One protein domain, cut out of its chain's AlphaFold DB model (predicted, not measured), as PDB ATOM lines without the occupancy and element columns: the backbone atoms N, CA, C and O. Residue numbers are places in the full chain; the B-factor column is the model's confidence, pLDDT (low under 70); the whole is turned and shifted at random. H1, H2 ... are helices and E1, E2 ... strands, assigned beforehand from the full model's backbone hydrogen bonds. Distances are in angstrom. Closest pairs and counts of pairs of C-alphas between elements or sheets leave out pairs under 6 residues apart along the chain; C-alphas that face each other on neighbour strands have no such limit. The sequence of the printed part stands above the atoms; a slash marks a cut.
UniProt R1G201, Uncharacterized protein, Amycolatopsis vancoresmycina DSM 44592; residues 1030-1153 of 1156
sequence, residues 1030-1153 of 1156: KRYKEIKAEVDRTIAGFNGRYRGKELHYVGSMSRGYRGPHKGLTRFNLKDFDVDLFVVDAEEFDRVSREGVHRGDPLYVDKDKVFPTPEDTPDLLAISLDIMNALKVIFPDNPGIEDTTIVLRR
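This is residues 1030 to 1153 of the 1156 residues of an uncharacterized protein of Amycolatopsis vancoresmycina DSM 44592 (UniProt R1G201). A small three-stranded sheet forms a wall, with the longest helix, H3, slanting over its edge strand E3, while H1 and H2 pack on the sheet toward opposite ends of the long axis. H1 packs on H3 as well as near E1, the short H4 packs on H3, and two long stretches without named elements, residues 1058 to 1083 and 1101 to 1120, loop away from the sheet and return. The 124 printed residues include four named helices and three named strands, in the order H1 E1 E2 H2 H3 H4 E3; the class is mixed, helices and strands. The sheet has the order E1, E2, E3 and is mixed, with E1 antiparallel and E3 parallel to E2. The whole is compact, with a radius of gyration of the C-alphas of 15.1 A and spans of 47 by 33 by 22 A.

H1, residues 1030 to 1045, begins with C-alpha 1030 at (14.049, 34.145, 43.485) and is 22.5 A long. E1 is residues 1053 to 1057, 13.2 A, and E2 residues 1084 to 1087, 10.5 A. H2, residues 1089 to 1100, is 16.2 A long. H3, residues 1121 to 1137, begins with C-alpha 1121 at (43.134, 32.665, 21.050) and is 24.6 A long. H4 is residues 1142 to 1146, 8.2 A. E3, residues 1149 to 1152, is 9.7 A long and ends with C-alpha 1152 at (29.082, 38.221, 16.151).

E1 and E2 form a hairpin, with N 1056 and O 1085 2.9 A apart. E2 and E3 are parallel at 30 degrees, with N 1086 and O 1150 3.0 A apart. E2, the helices H2, H3 and H4, and E3 make a strand-helix-strand unit, two parallel neighbour strands with helices between them along the chain. H1, H2 and H3 with the sheet E1 E2 E3 make two layers, helices on one face of a sheet. H3 is over E3 at a height over the sheet of 8.6 A, and on the local plane only just slantwise to it, at 31 degrees; the closest C-alphas, of Ser 1127 and Ile 1149, are 5.4 A apart. H2 is on the sheet, its closest C-alpha pair with E3 being Phe 1092 and Arg 1152, 6.1 A. H1, with residues 1038 to 1043 alone, touches H3 at a steep tilt of 40 degrees, opposite ways; the closest C-alphas are those of Ile 1043 and Ile 1130, 7.0 A. H4 touches H3, closest at the C-alphas of Lys 1135 and Ile 1144, 6.3 A, and is not on the sheet. Every O i to N i+4 pair is within hydrogen-bond range in H1, H2 and H3; in H4 it is 0 of 1, with 2 of 2 O i to N i+3 pairs.

The C-alphas farthest apart, of Lys 1030 and His 1101, are 48.4 A apart. The printed part has no cut. The links E1 to E2 and H2 to H3 are long; residues 1112 to 1113, in the second, pair antiparallel with residues 1151 to 1152 of E3. The mean pLDDT of the printed part is 84.5; residue 1048 and residues 1098 to 1110 are under 70.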
ATOM      1  N   LYS A1030      12.955  33.736  42.599       93.75
ATOM      2  CA  LYS A1030      14.049  34.145  43.485       93.75
ATOM      3  C   LYS A1030      15.354  33.445  43.095       93.75
ATOM      4  O   LYS A1030      16.327  34.132  42.793       93.75
ATOM      5  N   ARG A1031      15.352  32.111  43.004       92.75
ATOM      6  CA  ARG A1031      16.554  31.324  42.674       92.75
ATOM      7  C   ARG A1031      17.095  31.631  41.274       92.75
ATOM      8  O   ARG A1031      18.304  31.699  41.086       92.75
ATOM      9  N   TYR A1032      16.217  31.884  40.302       95.19
ATOM     10  CA  TYR A1032      16.617  32.369  38.977       95.19
ATOM     11  C   TYR A1032      17.316  33.739  39.043       95.19
ATOM     12  O   TYR A1032      18.358  33.921  38.416       95.19
ATOM     13  N   LYS A1033      16.780  34.699  39.813       95.50
ATOM     14  CA  LYS A1033      17.398  36.025  39.987       95.50
ATOM     15  C   LYS A1033      18.746  35.951  40.706       95.50
ATOM     16  O   LYS A1033      19.650  36.689  40.331       95.50
ATOM     17  N   GLU A1034      18.888  35.068  41.693       94.31
ATOM     18  CA  GLU A1034      20.149  34.819  42.407       94.31
ATOM     19  C   GLU A1034      21.229  34.284  41.450       94.31
ATOM     20  O   GLU A1034      22.276  34.916  41.313       94.31
ATOM     21  N   ILE A1035      20.920  33.226  40.685       93.88
ATOM     22  CA  ILE A1035      21.805  32.677  39.641       93.88
ATOM     23  C   ILE A1035      22.182  33.754  38.614       93.88
ATOM     24  O   ILE A1035      23.357  33.932  38.300       93.88
ATOM     25  N   LYS A1036      21.202  34.515  38.107       94.56
ATOM     26  CA  LYS A1036      21.462  35.585  37.134       94.56
ATOM     27  C   LYS A1036      22.391  36.657  37.718       94.56
ATOM     28  O   LYS A1036      23.318  37.077  37.039       94.56
ATOM     29  N   ALA A1037      22.186  37.066  38.970       94.06
ATOM     30  CA  ALA A1037      23.032  38.053  39.641       94.06
ATOM     31  C   ALA A1037      24.451  37.533  39.945       94.06
ATOM     32  O   ALA A1037      25.377  38.327  40.108       94.06
ATOM     33  N   GLU A1038      24.657  36.221  40.043       94.31
ATOM     34  CA  GLU A1038      25.988  35.600  40.117       94.31
ATOM     35  C   GLU A1038      26.682  35.574  38.753       94.31
ATOM     36  O   GLU A1038      27.844  35.968  38.656       94.31
ATOM     37  N   VAL A1039      25.957  35.227  37.688       92.56
ATOM     38  CA  VAL A1039      26.457  35.299  36.304       92.56
ATOM     39  C   VAL A1039      26.814  36.739  35.920       92.56
ATOM     40  O   VAL A1039      27.923  36.984  35.448       92.56
ATOM     41  N   ASP A1040      25.935  37.707  36.203       92.12
ATOM     42  CA  ASP A1040      26.175  39.138  35.969       92.12
ATOM     43  C   ASP A1040      27.433  39.626  36.721       92.12
ATOM     44  O   ASP A1040      28.280  40.306  36.141       92.12
ATOM     45  N   ARG A1041      27.596  39.240  38.000       91.69
ATOM     46  CA  ARG A1041      28.791  39.572  38.804       91.69
ATOM     47  C   ARG A1041      30.063  38.923  38.261       91.69
ATOM     48  O   ARG A1041      31.106  39.569  38.263       91.69
ATOM     49  N   THR A1042      29.980  37.684  37.783       91.06
ATOM     50  CA  THR A1042      31.126  36.967  37.206       91.06
ATOM     51  C   THR A1042      31.606  37.667  35.941       91.06
ATOM     52  O   THR A1042      32.777  38.020  35.852       91.06
ATOM     53  N   ILE A1043      30.698  37.973  35.007       88.69
ATOM     54  CA  ILE A1043      31.021  38.687  33.761       88.69
ATOM     55  C   ILE A1043      31.601  40.080  34.058       88.69
ATOM     56  O   ILE A1043      32.594  40.477  33.447       88.69
ATOM     57  N   ALA A1044      31.040  40.803  35.034       86.44
ATOM     58  CA  ALA A1044      31.573  42.092  35.477       86.44
ATOM     59  C   ALA A1044      32.995  41.988  36.068       86.44
ATOM     60  O   ALA A1044      33.797  42.901  35.877       86.44
ATOM     61  N   GLY A1045      33.331  40.871  36.726       84.81
ATOM     62  CA  GLY A1045      34.677  40.584  37.239       84.81
ATOM     63  C   GLY A1045      35.757  40.503  36.152       84.81
ATOM     64  O   GLY A1045      36.897  40.883  36.400       84.81
ATOM     65  N   PHE A1046      35.390  40.120  34.925       84.12
ATOM     66  CA  PHE A1046      36.269  40.137  33.744       84.12
ATOM     67  C   PHE A1046      36.186  41.468  32.971       84.12
ATOM     68  O   PHE A1046      36.260  41.507  31.743       84.12
ATOM     69  N   ASN A1047      35.970  42.580  33.686       77.12
ATOM     70  CA  ASN A1047      35.716  43.927  33.153       77.12
ATOM     71  C   ASN A1047      34.521  44.034  32.180       77.12
ATOM     72  O   ASN A1047      34.349  45.074  31.539       77.12
ATOM     73  N   GLY A1048      33.708  42.979  32.040       69.62
ATOM     74  CA  GLY A1048      32.580  42.905  31.111       69.62
ATOM     75  C   GLY A1048      32.938  43.192  29.650       69.62
ATOM     76  O   GLY A1048      32.064  43.634  28.905       69.62
ATOM     77  N   ARG A1049      34.203  43.025  29.230       78.38
ATOM     78  CA  ARG A1049      34.675  43.474  27.909       78.38
ATOM     79  C   ARG A1049      35.683  42.535  27.254       78.38
ATOM     80  O   ARG A1049      36.607  42.054  27.895       78.38
ATOM     81  N   TYR A1050      35.572  42.412  25.934       80.38
ATOM     82  CA  TYR A1050      36.569  41.808  25.049       80.38
ATOM     83  C   TYR A1050      37.015  42.855  24.018       80.38
ATOM     84  O   TYR A1050      36.178  43.467  23.358       80.38
ATOM     85  N   ARG A1051      38.327  43.128  23.927       77.31
ATOM     86  CA  ARG A1051      38.915  44.185  23.066       77.31
ATOM     87  C   ARG A1051      38.189  45.546  23.155       77.31
ATOM     88  O   ARG A1051      37.996  46.253  22.172       77.31
ATOM     89  N   GLY A1052      37.744  45.906  24.361       79.12
ATOM     90  CA  GLY A1052      37.001  47.141  24.639       79.12
ATOM     91  C   GLY A1052      35.505  47.111  24.286       79.12
ATOM     92  O   GLY A1052      34.776  47.979  24.772       79.12
ATOM     93  N   LYS A1053      35.029  46.119  23.520       84.62
ATOM     94  CA  LYS A1053      33.605  45.849  23.253       84.62
ATOM     95  C   LYS A1053      32.971  45.141  24.451       84.62
ATOM     96  O   LYS A1053      33.651  44.392  25.143       84.62
ATOM     97  N   GLU A1054      31.689  45.370  24.704       87.06
ATOM     98  CA  GLU A1054      30.976  44.786  25.848       87.06
ATOM     99  C   GLU A1054      30.636  43.299  25.624       87.06
ATOM    100  O   GLU A1054      30.298  42.883  24.512       87.06
ATOM    101  N   LEU A1055      30.746  42.500  26.688       88.31
ATOM    102  CA  LEU A1055      30.292  41.113  26.737       88.31
ATOM    103  C   LEU A1055      28.811  41.072  27.106       88.31
ATOM    104  O   LEU A1055      28.388  41.592  28.136       88.31
ATOM    105  N   HIS A1056      28.030  40.381  26.288       87.62
ATOM    106  CA  HIS A1056      26.600  40.199  26.489       87.62
ATOM    107  C   HIS A1056      26.264  38.704  26.535       87.62
ATOM    108  O   HIS A1056      27.044  37.867  26.090       87.62
ATOM    109  N   TYR A1057      25.073  38.346  27.014       89.75
ATOM    110  CA  TYR A1057      24.544  36.987  26.877       89.75
ATOM    111  C   TYR A1057      23.064  36.990  26.485       89.75
ATOM    112  O   TYR A1057      22.325  37.942  26.743       89.75
ATOM    113  N   VAL A1058      22.621  35.913  25.834       84.38
ATOM    114  CA  VAL A1058      21.226  35.729  25.395       84.38
ATOM    115  C   VAL A1058      20.626  34.431  25.959       84.38
ATOM    116  O   VAL A1058      20.796  34.115  27.135       84.38
ATOM    117  N   GLY A1059      19.840  33.704  25.160       85.00
ATOM    118  CA  GLY A1059      19.294  32.409  25.548       85.00
ATOM    119  C   GLY A1059      18.202  32.495  26.615       85.00
ATOM    120  O   GLY A1059      17.362  33.405  26.600       85.00
ATOM    121  N   SER A1060      18.167  31.480  27.478       88.00
ATOM    122  CA  SER A1060      17.237  31.376  28.607       88.00
ATOM    123  C   SER A1060      17.757  32.026  29.888       88.00
ATOM    124  O   SER A1060      16.935  32.447  30.700       88.00
ATOM    125  N   MET A1061      19.078  32.178  30.041       90.62
ATOM    126  CA  MET A1061      19.684  32.885  31.176       90.62
ATOM    127  C   MET A1061      19.200  34.341  31.253       90.62
ATOM    128  O   MET A1061      18.851  34.824  32.325       90.62
ATOM    129  N   SER A1062      19.063  35.031  30.113       86.88
ATOM    130  CA  SER A1062      18.613  36.433  30.082       86.88
ATOM    131  C   SER A1062      17.118  36.652  30.339       86.88
ATOM    132  O   SER A1062      16.719  37.775  30.641       86.88
ATOM    133  N   ARG A1063      16.278  35.613  30.209       88.00
ATOM    134  CA  ARG A1063      14.803  35.740  30.216       88.00
ATOM    135  C   ARG A1063      14.076  34.892  31.260       88.00
ATOM    136  O   ARG A1063      12.896  35.119  31.501       88.00
ATOM    137  N   GLY A1064      14.723  33.880  31.833       90.62
ATOM    138  CA  GLY A1064      14.090  32.924  32.749       90.62
ATOM    139  C   GLY A1064      13.202  31.878  32.058       90.62
ATOM    140  O   GLY A1064      12.564  31.062  32.725       90.62
ATOM    141  N   TYR A1065      13.163  31.861  30.723       91.69
ATOM    142  CA  TYR A1065      12.461  30.857  29.924       91.69
ATOM    143  C   TYR A1065      13.191  30.557  28.609       91.69
ATOM    144  O   TYR A1065      13.891  31.393  28.033       91.69
ATOM    145  N   ARG A1066      13.039  29.316  28.152       89.44
ATOM    146  CA  ARG A1066      13.584  28.755  26.914       89.44
ATOM    147  C   ARG A1066      12.786  29.280  25.704       89.44
ATOM    148  O   ARG A1066      11.663  29.752  25.836       89.44
ATOM    149  N   GLY A1067      13.369  29.238  24.501       85.38
ATOM    150  CA  GLY A1067      12.736  29.805  23.296       85.38
ATOM    151  C   GLY A1067      11.448  29.081  22.844       85.38
ATOM    152  O   GLY A1067      11.181  27.967  23.301       85.38
ATOM    153  N   PRO A1068      10.671  29.645  21.893       84.88
ATOM    154  CA  PRO A1068       9.426  29.039  21.392       84.88
ATOM    155  C   PRO A1068       9.589  27.599  20.889       84.88
ATOM    156  O   PRO A1068       8.763  26.738  21.179       84.88
ATOM    157  N   HIS A1069      10.714  27.303  20.235       84.38
ATOM    158  CA  HIS A1069      11.084  25.963  19.768       84.38
ATOM    159  C   HIS A1069      11.405  24.953  20.892       84.38
ATOM    160  O   HIS A1069      11.537  23.767  20.614       84.38
ATOM    161  N   LYS A1070      11.541  25.399  22.148       87.94
ATOM    162  CA  LYS A1070      11.625  24.580  23.376       87.94
ATOM    163  C   LYS A1070      10.330  24.702  24.215       87.94
ATOM    164  O   LYS A1070      10.335  24.404  25.408       87.94
ATOM    165  N   GLY A1071       9.236  25.187  23.618       87.56
ATOM    166  CA  GLY A1071       7.905  25.259  24.231       87.56
ATOM    167  C   GLY A1071       7.722  26.340  25.298       87.56
ATOM    168  O   GLY A1071       6.863  26.173  26.153       87.56
ATOM    169  N   LEU A1072       8.539  27.407  25.293       90.12
ATOM    170  CA  LEU A1072       8.537  28.473  26.321       90.12
ATOM    171  C   LEU A1072       8.682  27.964  27.772       90.12
ATOM    172  O   LEU A1072       8.297  28.625  28.735       90.12
ATOM    173  N   THR A1073       9.269  26.783  27.937       92.06
ATOM    174  CA  THR A1073       9.521  26.136  29.230       92.06
ATOM    175  C   THR A1073      10.460  26.976  30.106       92.06
ATOM    176  O   THR A1073      11.268  27.745  29.583       92.06
ATOM    177  N   ARG A1074      10.350  26.884  31.440       92.25
ATOM    178  CA  ARG A1074      11.210  27.657  32.360       92.25
ATOM    179  C   ARG A1074      12.699  27.365  32.116       92.25
ATOM    180  O   ARG A1074      13.077  26.309  31.607       92.25
ATOM    181  N   PHE A1075      13.546  28.328  32.470       91.38
ATOM    182  CA  PHE A1075      14.987  28.116  32.594       91.38
ATOM    183  C   PHE A1075      15.260  26.968  33.590       91.38
ATOM    184  O   PHE A1075      14.541  26.809  34.579       91.38
ATOM    185  N   ASN A1076      16.252  26.128  33.301       89.38
ATOM    186  CA  ASN A1076      16.588  25.003  34.165       89.38
ATOM    187  C   ASN A1076      17.607  25.486  35.204       89.38
ATOM    188  O   ASN A1076      18.663  25.979  34.836       89.38
ATOM    189  N   LEU A1077      17.274  25.378  36.491       89.81
ATOM    190  CA  LEU A1077      18.095  25.892  37.596       89.81
ATOM    191  C   LEU A1077      19.263  24.958  37.974       89.81
ATOM    192  O   LEU A1077      20.044  25.313  38.854       89.81
ATOM    193  N   LYS A1078      19.328  23.755  37.383       85.75
ATOM    194  CA  LYS A1078      20.284  22.681  37.721       85.75
ATOM    195  C   LYS A1078      21.211  22.288  36.564       85.75
ATOM    196  O   LYS A1078      22.237  21.671  36.803       85.75
ATOM    197  N   ASP A1079      20.828  22.617  35.335       88.19
ATOM    198  CA  ASP A1079      21.560  22.301  34.107       88.19
ATOM    199  C   ASP A1079      21.352  23.466  33.124       88.19
ATOM    200  O   ASP A1079      20.252  23.664  32.591       88.19
ATOM    201  N   PHE A1080      22.374  24.314  32.993       90.62
ATOM    202  CA  PHE A1080      22.354  25.484  32.116       90.62
ATOM    203  C   PHE A1080      23.751  25.926  31.684       90.62
ATOM    204  O   PHE A1080      24.684  25.915  32.481       90.62
ATOM    205  N   ASP A1081      23.812  26.422  30.454       90.75
ATOM    206  CA  ASP A1081      24.910  27.127  29.806       90.75
ATOM    207  C   ASP A1081      24.725  28.658  29.876       90.75
ATOM    208  O   ASP A1081      23.613  29.168  30.084       90.75
ATOM    209  N   VAL A1082      25.808  29.419  29.668       91.19
ATOM    210  CA  VAL A1082      25.733  30.873  29.442       91.19
ATOM    211  C   VAL A1082      26.104  31.199  27.990       91.19
ATOM    212  O   VAL A1082      27.273  31.258  27.624       91.19
ATOM    213  N   ASP A1083      25.071  31.439  27.174       89.38
ATOM    214  CA  ASP A1083      25.084  31.869  25.759       89.38
ATOM    215  C   ASP A1083      25.768  33.263  25.580       89.38
ATOM    216  O   ASP A1083      25.112  34.263  25.252       89.38
ATOM    217  N   LEU A1084      27.075  33.367  25.851       91.12
ATOM    218  CA  LEU A1084      27.861  34.605  25.786       91.12
ATOM    219  C   LEU A1084      28.167  35.015  24.341       91.12
ATOM    220  O   LEU A1084      28.363  34.182  23.454       91.12
ATOM    221  N   PHE A1085      28.240  36.319  24.092       91.69
ATOM    222  CA  PHE A1085      28.692  36.860  22.817       91.69
ATOM    223  C   PHE A1085      29.304  38.257  22.941       91.69
ATOM    224  O   PHE A1085      28.972  39.028  23.842       91.69
ATOM    225  N   VAL A1086      30.154  38.590  21.972       91.44
ATOM    226  CA  VAL A1086      30.681  39.940  21.745       91.44
ATOM    227  C   VAL A1086      30.333  40.398  20.331       91.44
ATOM    228  O   VAL A1086      30.308  39.595  19.395       91.44
ATOM    229  N   VAL A1087      30.036  41.690  20.173       90.44
ATOM    230  CA  VAL A1087      29.752  42.296  18.867       90.44
ATOM    231  C   VAL A1087      30.975  43.065  18.381       90.44
ATOM    232  O   VAL A1087      31.264  44.162  18.861       90.44
ATOM    233  N   ASP A1088      31.663  42.494  17.398       89.56
ATOM    234  CA  ASP A1088      32.761  43.141  16.687       89.56
ATOM    235  C   ASP A1088      32.697  42.747  15.207       89.56
ATOM    236  O   ASP A1088      33.025  41.626  14.824       89.56
ATOM    237  N   ALA A1089      32.196  43.663  14.376       87.31
ATOM    238  CA  ALA A1089      31.997  43.414  12.952       87.31
ATOM    239  C   ALA A1089      33.316  43.332  12.169       87.31
ATOM    240  O   ALA A1089      33.378  42.609  11.178       87.31
ATOM    241  N   GLU A1090      34.359  44.042  12.608       85.69
ATOM    242  CA  GLU A1090      35.659  44.060  11.935       85.69
ATOM    243  C   GLU A1090      36.391  42.739  12.174       85.69
ATOM    244  O   GLU A1090      36.826  42.095  11.218       85.69
ATOM    245  N   GLU A1091      36.432  42.284  13.430       85.75
ATOM    246  CA  GLU A1091      37.019  40.989  13.776       85.75
ATOM    247  C   GLU A1091      36.191  39.824  13.210       85.75
ATOM    248  O   GLU A1091      36.756  38.858  12.697       85.75
ATOM    249  N   PHE A1092      34.854  39.924  13.222       87.12
ATOM    250  CA  PHE A1092      33.985  38.912  12.613       87.12
ATOM    251  C   PHE A1092      34.256  38.779  11.111       87.12
ATOM    252  O   PHE A1092      34.425  37.664  10.615       87.12
ATOM    253  N   ASP A1093      34.337  39.898  10.384       84.75
ATOM    254  CA  ASP A1093      34.614  39.891   8.946       84.75
ATOM    255  C   ASP A1093      36.066  39.479   8.647       84.75
ATOM    256  O   ASP A1093      36.329  38.929   7.577       84.75
ATOM    257  N   ARG A1094      37.023  39.717   9.555       85.50
ATOM    258  CA  ARG A1094      38.400  39.197   9.463       85.50
ATOM    259  C   ARG A1094      38.413  37.667   9.558       85.50
ATOM    260  O   ARG A1094      38.749  37.004   8.577       85.50
ATOM    261  N   VAL A1095      37.974  37.114  10.689       80.62
ATOM    262  CA  VAL A1095      38.023  35.666  10.965       80.62
ATOM    263  C   VAL A1095      37.153  34.882   9.977       80.62
ATOM    264  O   VAL A1095      37.579  33.846   9.471       80.62
ATOM    265  N   SER A1096      35.981  35.405   9.597       77.50
ATOM    266  CA  SER A1096      35.118  34.750   8.601       77.50
ATOM    267  C   SER A1096      35.779  34.638   7.222       77.50
ATOM    268  O   SER A1096      35.572  33.643   6.532       77.50
ATOM    269  N   ARG A1097      36.591  35.622   6.802       73.19
ATOM    270  CA  ARG A1097      37.355  35.531   5.542       73.19
ATOM    271  C   ARG A1097      38.485  34.508   5.654       73.19
ATOM    272  O   ARG A1097      38.625  33.656   4.781       73.19
ATOM    273  N   GLU A1098      39.257  34.557   6.736       68.31
ATOM    274  CA  GLU A1098      40.404  33.665   6.961       68.31
ATOM    275  C   GLU A1098      40.001  32.185   7.124       68.31
ATOM    276  O   GLU A1098      40.696  31.306   6.608       68.31
ATOM    277  N   GLY A1099      38.866  31.904   7.776       63.12
ATOM    278  CA  GLY A1099      38.321  30.552   7.937       63.12
ATOM    279  C   GLY A1099      37.755  29.965   6.638       63.12
ATOM    280  O   GLY A1099      38.008  28.802   6.317       63.12
ATOM    281  N   VAL A1100      37.074  30.777   5.816       56.00
ATOM    282  CA  VAL A1100      36.566  30.347   4.495       56.00
ATOM    283  C   VAL A1100      37.705  29.910   3.563       56.00
ATOM    284  O   VAL A1100      37.535  28.955   2.807       56.00
ATOM    285  N   HIS A1101      38.887  30.528   3.655       53.53
ATOM    286  CA  HIS A1101      40.067  30.111   2.885       53.53
ATOM    287  C   HIS A1101      40.653  28.748   3.300       53.53
ATOM    288  O   HIS A1101      41.363  28.138   2.501       53.53
ATOM    289  N   ARG A1102      40.351  28.249   4.507       60.62
ATOM    290  CA  ARG A1102      40.789  26.929   5.003       60.62
ATOM    291  C   ARG A1102      39.773  25.807   4.775       60.62
ATOM    292  O   ARG A1102      40.110  24.645   4.974       60.62
ATOM    293  N   GLY A1103      38.561  26.133   4.317       52.72
ATOM    294  CA  GLY A1103      37.528  25.147   3.984       52.72
ATOM    295  C   GLY A1103      36.907  24.435   5.191       52.72
ATOM    296  O   GLY A1103      36.275  23.397   5.007       52.72
ATOM    297  N   ASP A1104      37.081  24.974   6.401       54.12
ATOM    298  CA  ASP A1104      36.660  24.342   7.653       54.12
ATOM    299  C   ASP A1104      35.213  24.750   8.032       54.12
ATOM    300  O   ASP A1104      34.977  25.902   8.418       54.12
ATOM    301  N   PRO A1105      34.202  23.860   7.915       48.44
ATOM    302  CA  PRO A1105      32.794  24.240   8.061       48.44
ATOM    303  C   PRO A1105      32.364  24.538   9.505       48.44
ATOM    304  O   PRO A1105      31.224  24.944   9.726       48.44
ATOM    305  N   LEU A1106      33.237  24.292  10.487       48.88
ATOM    306  CA  LEU A1106      32.938  24.427  11.916       48.88
ATOM    307  C   LEU A1106      33.075  25.866  12.443       48.88
ATOM    308  O   LEU A1106      32.593  26.162  13.534       48.88
ATOM    309  N   TYR A1107      33.685  26.768  11.668       57.06
ATOM    310  CA  TYR A1107      34.025  28.116  12.126       57.06
ATOM    311  C   TYR A1107      32.873  29.135  12.108       57.06
ATOM    312  O   TYR A1107      32.899  30.070  12.907       57.06
ATOM    313  N   VAL A1108      31.875  28.991  11.222       58.09
ATOM    314  CA  VAL A1108      30.819  30.009  11.017       58.09
ATOM    315  C   VAL A1108      29.415  29.385  10.928       58.09
ATOM    316  O   VAL A1108      28.980  28.971   9.854       58.09
ATOM    317  N   ASP A1109      28.647  29.380  12.029       62.00
ATOM    318  CA  ASP A1109      27.199  29.082  11.978       62.00
ATOM    319  C   ASP A1109      26.393  30.377  11.803       62.00
ATOM    320  O   ASP A1109      25.999  31.030  12.777       62.00
ATOM    321  N   LYS A1110      26.112  30.721  10.539       68.19
ATOM    322  CA  LYS A1110      25.350  31.904  10.082       68.19
ATOM    323  C   LYS A1110      25.995  33.238  10.474       68.19
ATOM    324  O   LYS A1110      26.657  33.862   9.656       68.19
ATOM    325  N   ASP A1111      25.785  33.643  11.724       74.25
ATOM    326  CA  ASP A1111      26.092  34.961  12.294       74.25
ATOM    327  C   ASP A1111      26.990  34.849  13.545       74.25
ATOM    328  O   ASP A1111      27.182  35.829  14.271       74.25
ATOM    329  N   LYS A1112      27.497  33.640  13.833       82.88
ATOM    330  CA  LYS A1112      28.375  33.313  14.962       82.88
ATOM    331  C   LYS A1112      29.706  32.754  14.461       82.88
ATOM    332  O   LYS A1112      29.697  31.794  13.693       82.88
ATOM    333  N   VAL A1113      30.806  33.287  14.983       84.12
ATOM    334  CA  VAL A1113      32.142  32.677  14.943       84.12
ATOM    335  C   VAL A1113      32.453  32.121  16.334       84.12
ATOM    336  O   VAL A1113      32.271  32.822  17.334       84.12
ATOM    337  N   PHE A1114      32.870  30.858  16.407       84.81
ATOM    338  CA  PHE A1114      33.252  30.199  17.662       84.81
ATOM    339  C   PHE A1114      34.744  30.417  17.974       84.81
ATOM    340  O   PHE A1114      35.531  30.576  17.040       84.81
ATOM    341  N   PRO A1115      35.142  30.452  19.260       84.44
ATOM    342  CA  PRO A1115      36.520  30.727  19.645       84.44
ATOM    343  C   PRO A1115      37.432  29.520  19.397       84.44
ATOM    344  O   PRO A1115      37.076  28.392  19.740       84.44
ATOM    345  N   THR A1116      38.629  29.756  18.855       79.00
ATOM    346  CA  THR A1116      39.613  28.709  18.528       79.00
ATOM    347  C   THR A1116      41.048  29.121  18.872       79.00
ATOM    348  O   THR A1116      41.337  30.323  18.917       79.00
ATOM    349  N   PRO A1117      41.961  28.157  19.114       78.50
ATOM    350  CA  PRO A1117      43.359  28.452  19.433       78.50
ATOM    351  C   PRO A1117      44.105  29.199  18.320       78.50
ATOM    352  O   PRO A1117      44.993  29.994  18.616       78.50
ATOM    353  N   GLU A1118      43.766  28.945  17.055       77.12
ATOM    354  CA  GLU A1118      44.500  29.470  15.902       77.12
ATOM    355  C   GLU A1118      44.081  30.900  15.535       77.12
ATOM    356  O   GLU A1118      44.939  31.754  15.317       77.12
ATOM    357  N   ASP A1119      42.773  31.174  15.482       77.62
ATOM    358  CA  ASP A1119      42.251  32.406  14.866       77.62
ATOM    359  C   ASP A1119      41.746  33.437  15.877       77.62
ATOM    360  O   ASP A1119      41.693  34.637  15.579       77.62
ATOM    361  N   THR A1120      41.363  32.976  17.072       82.94
ATOM    362  CA  THR A1120      40.793  33.799  18.151       82.94
ATOM    363  C   THR A1120      41.277  33.368  19.554       82.94
ATOM    364  O   THR A1120      40.461  33.265  20.477       82.94
ATOM    365  N   PRO A1121      42.598  33.170  19.779       81.81
ATOM    366  CA  PRO A1121      43.134  32.665  21.050       81.81
ATOM    367  C   PRO A1121      42.730  33.520  22.259       81.81
ATOM    368  O   PRO A1121      42.363  32.976  23.299       81.81
ATOM    369  N   ASP A1122      42.705  34.850  22.109       83.75
ATOM    370  CA  ASP A1122      42.255  35.768  23.163       83.75
ATOM    371  C   ASP A1122      40.802  35.496  23.585       83.75
ATOM    372  O   ASP A1122      40.471  35.602  24.763       83.75
ATOM    373  N   LEU A1123      39.924  35.187  22.618       85.25
ATOM    374  CA  LEU A1123      38.495  34.946  22.848       85.25
ATOM    375  C   LEU A1123      38.284  33.581  23.509       85.25
ATOM    376  O   LEU A1123      37.439  33.448  24.392       85.25
ATOM    377  N   LEU A1124      39.087  32.587  23.118       86.94
ATOM    378  CA  LEU A1124      39.110  31.274  23.753       86.94
ATOM    379  C   LEU A1124      39.585  31.362  25.209       86.94
ATOM    380  O   LEU A1124      38.949  30.774  26.079       86.94
ATOM    381  N   ALA A1125      40.638  32.136  25.486       86.94
ATOM    382  CA  ALA A1125      41.153  32.340  26.838       86.94
ATOM    383  C   ALA A1125      40.086  32.939  27.772       86.94
ATOM    384  O   ALA A1125      39.722  32.304  28.760       86.94
ATOM    385  N   ILE A1126      39.486  34.086  27.415       87.88
ATOM    386  CA  ILE A1126      38.431  34.696  28.246       87.88
ATOM    387  C   ILE A1126      37.179  33.805  28.356       87.88
ATOM    388  O   ILE A1126      36.494  33.819  29.379       87.88
ATOM    389  N   SER A1127      36.886  32.991  27.334       89.44
ATOM    390  CA  SER A1127      35.788  32.022  27.373       89.44
ATOM    391  C   SER A1127      36.042  30.912  28.394       89.44
ATOM    392  O   SER A1127      35.135  30.565  29.149       89.44
ATOM    393  N   LEU A1128      37.263  30.373  28.437       90.12
ATOM    394  CA  LEU A1128      37.669  29.366  29.415       90.12
ATOM    395  C   LEU A1128      37.732  29.953  30.829       90.12
ATOM    396  O   LEU A1128      37.271  29.307  31.766       90.12
ATOM    397  N   ASP A1129      38.231  31.179  30.992       90.81
ATOM    398  CA  ASP A1129      38.307  31.844  32.296       90.81
ATOM    399  C   ASP A1129      36.918  32.107  32.899       90.81
ATOM    400  O   ASP A1129      36.687  31.804  34.073       90.81
ATOM    401  N   ILE A1130      35.961  32.598  32.098       90.56
ATOM    402  CA  ILE A1130      34.573  32.790  32.548       90.56
ATOM    403  C   ILE A1130      33.908  31.444  32.862       90.56
ATOM    404  O   ILE A1130      33.259  31.325  33.901       90.56
ATOM    405  N   MET A1131      34.090  30.420  32.020       93.31
ATOM    406  CA  MET A1131      33.570  29.070  32.276       93.31
ATOM    407  C   MET A1131      34.129  28.494  33.587       93.31
ATOM    408  O   MET A1131      33.359  28.039  34.434       93.31
ATOM    409  N   ASN A1132      35.441  28.600  33.819       93.31
ATOM    410  CA  ASN A1132      36.090  28.146  35.049       93.31
ATOM    411  C   ASN A1132      35.581  28.909  36.285       93.31
ATOM    412  O   ASN A1132      35.286  28.291  37.310       93.31
ATOM    413  N   ALA A1133      35.420  30.233  36.198       93.44
ATOM    414  CA  ALA A1133      34.871  31.041  37.286       93.44
ATOM    415  C   ALA A1133      33.415  30.659  37.613       93.44
ATOM    416  O   ALA A1133      33.062  30.500  38.783       93.44
ATOM    417  N   LEU A1134      32.583  30.433  36.592       93.44
ATOM    418  CA  LEU A1134      31.214  29.945  36.769       93.44
ATOM    419  C   LEU A1134      31.177  28.524  37.345       93.44
ATOM    420  O   LEU A1134      30.312  28.235  38.165       93.44
ATOM    421  N   LYS A1135      32.130  27.656  36.986       93.81
ATOM    422  CA  LYS A1135      32.244  26.288  37.515       93.81
ATOM    423  C   LYS A1135      32.636  26.253  38.997       93.81
ATOM    424  O   LYS A1135      32.224  25.346  39.711       93.81
ATOM    425  N   VAL A1136      33.365  27.257  39.492       94.06
ATOM    426  CA  VAL A1136      33.622  27.432  40.938       94.06
ATOM    427  C   VAL A1136      32.352  27.842  41.695       94.06
ATOM    428  O   VAL A1136      32.160  27.422  42.835       94.06
ATOM    429  N   ILE A1137      31.478  28.641  41.077       92.94
ATOM    430  CA  ILE A1137      30.219  29.113  41.683       92.94
ATOM    431  C   ILE A1137      29.122  28.037  41.608       92.94
ATOM    432  O   ILE A1137      28.363  27.852  42.558       92.94
ATOM    433  N   PHE A1138      29.061  27.298  40.499       93.81
ATOM    434  CA  PHE A1138      28.053  26.277  40.206       93.81
ATOM    435  C   PHE A1138      28.695  24.892  39.961       93.81
ATOM    436  O   PHE A1138      28.541  24.338  38.871       93.81
ATOM    437  N   PRO A1139      29.400  24.301  40.947       90.00
ATOM    438  CA  PRO A1139      30.176  23.070  40.751       90.00
ATOM    439  C   PRO A1139      29.322  21.846  40.386       90.00
ATOM    440  O   PRO A1139      29.804  20.951  39.699       90.00
ATOM    441  N   ASP A1140      28.054  21.826  40.806       87.38
ATOM    442  CA  ASP A1140      27.108  20.731  40.548       87.38
ATOM    443  C   ASP A1140      26.296  20.908  39.244       87.38
ATOM    444  O   ASP A1140      25.374  20.132  38.987       87.38
ATOM    445  N   ASN A1141      26.578  21.938  38.433       90.00
ATOM    446  CA  ASN A1141      25.859  22.211  37.183       90.00
ATOM    447  C   ASN A1141      26.687  21.758  35.959       90.00
ATOM    448  O   ASN A1141      27.643  22.446  35.592       90.00
ATOM    449  N   PRO A1142      26.309  20.659  35.276       87.69
ATOM    450  CA  PRO A1142      27.074  20.137  34.143       87.69
ATOM    451  C   PRO A1142      27.034  21.055  32.912       87.69
ATOM    452  O   PRO A1142      28.007  21.115  32.168       87.69
ATOM    453  N   GLY A1143      25.951  21.817  32.714       88.31
ATOM    454  CA  GLY A1143      25.783  22.693  31.549       88.31
ATOM    455  C   GLY A1143      26.736  23.894  31.520       88.31
ATOM    456  O   GLY A1143      26.875  24.539  30.483       88.31
ATOM    457  N   ILE A1144      27.433  24.193  32.626       91.81
ATOM    458  CA  ILE A1144      28.436  25.264  32.652       91.81
ATOM    459  C   ILE A1144      29.599  24.956  31.705       91.81
ATOM    460  O   ILE A1144      30.145  25.891  31.126       91.81
ATOM    461  N   GLU A1145      29.940  23.682  31.491       88.62
ATOM    462  CA  GLU A1145      31.042  23.278  30.604       88.62
ATOM    463  C   GLU A1145      30.790  23.650  29.130       88.62
ATOM    464  O   GLU A1145      31.745  23.905  28.399       88.62
ATOM    465  N   ASP A1146      29.523  23.797  28.722       88.06
ATOM    466  CA  ASP A1146      29.117  24.275  27.390       88.06
ATOM    467  C   ASP A1146      29.168  25.820  27.254       88.06
ATOM    468  O   ASP A1146      28.853  26.375  26.197       88.06
ATOM    469  N   THR A1147      29.555  26.551  28.309       89.19
ATOM    470  CA  THR A1147      29.629  28.022  28.294       89.19
ATOM    471  C   THR A1147      30.741  28.507  27.369       89.19
ATOM    472  O   THR A1147      31.928  28.358  27.659       89.19
ATOM    473  N   THR A1148      30.355  29.163  26.271       87.69
ATOM    474  CA  THR A1148      31.289  29.700  25.275       87.69
ATOM    475  C   THR A1148      30.944  31.126  24.847       87.69
ATOM    476  O   THR A1148      29.768  31.476  24.725       87.69
ATOM    477  N   ILE A1149      31.963  31.957  24.603       90.25
ATOM    478  CA  ILE A1149      31.798  33.306  24.044       90.25
ATOM    479  C   ILE A1149      31.910  33.246  22.523       90.25
ATOM    480  O   ILE A1149      32.988  33.000  21.989       90.25
ATOM    481  N   VAL A1150      30.818  33.544  21.816       89.62
ATOM    482  CA  VAL A1150      30.840  33.645  20.348       89.62
ATOM    483  C   VAL A1150      31.022  35.082  19.866       89.62
ATOM    484  O   VAL A1150      30.426  36.028  20.383       89.62
ATOM    485  N   LEU A1151      31.800  35.248  18.807       87.81
ATOM    486  CA  LEU A1151      31.946  36.512  18.102       87.81
ATOM    487  C   LEU A1151      30.778  36.691  17.118       87.81
ATOM    488  O   LEU A1151      30.408  35.755  16.404       87.81
ATOM    489  N   ARG A1152      30.179  37.886  17.073       89.06
ATOM    490  CA  ARG A1152      29.082  38.221  16.151       89.06
ATOM    491  C   ARG A1152      29.320  39.517  15.398       89.06
ATOM    492  O   ARG A1152      29.806  40.499  15.953       89.06
ATOM    493  N   ARG A1153      28.800  39.559  14.170       85.19
ATOM    494  CA  ARG A1153      28.765  40.767  13.334       85.19
ATOM    495  C   ARG A1153      27.815  41.854  13.849       85.19
ATOM    496  O   ARG A1153      28.011  43.031  13.573       85.19
TER     497      ARG A1153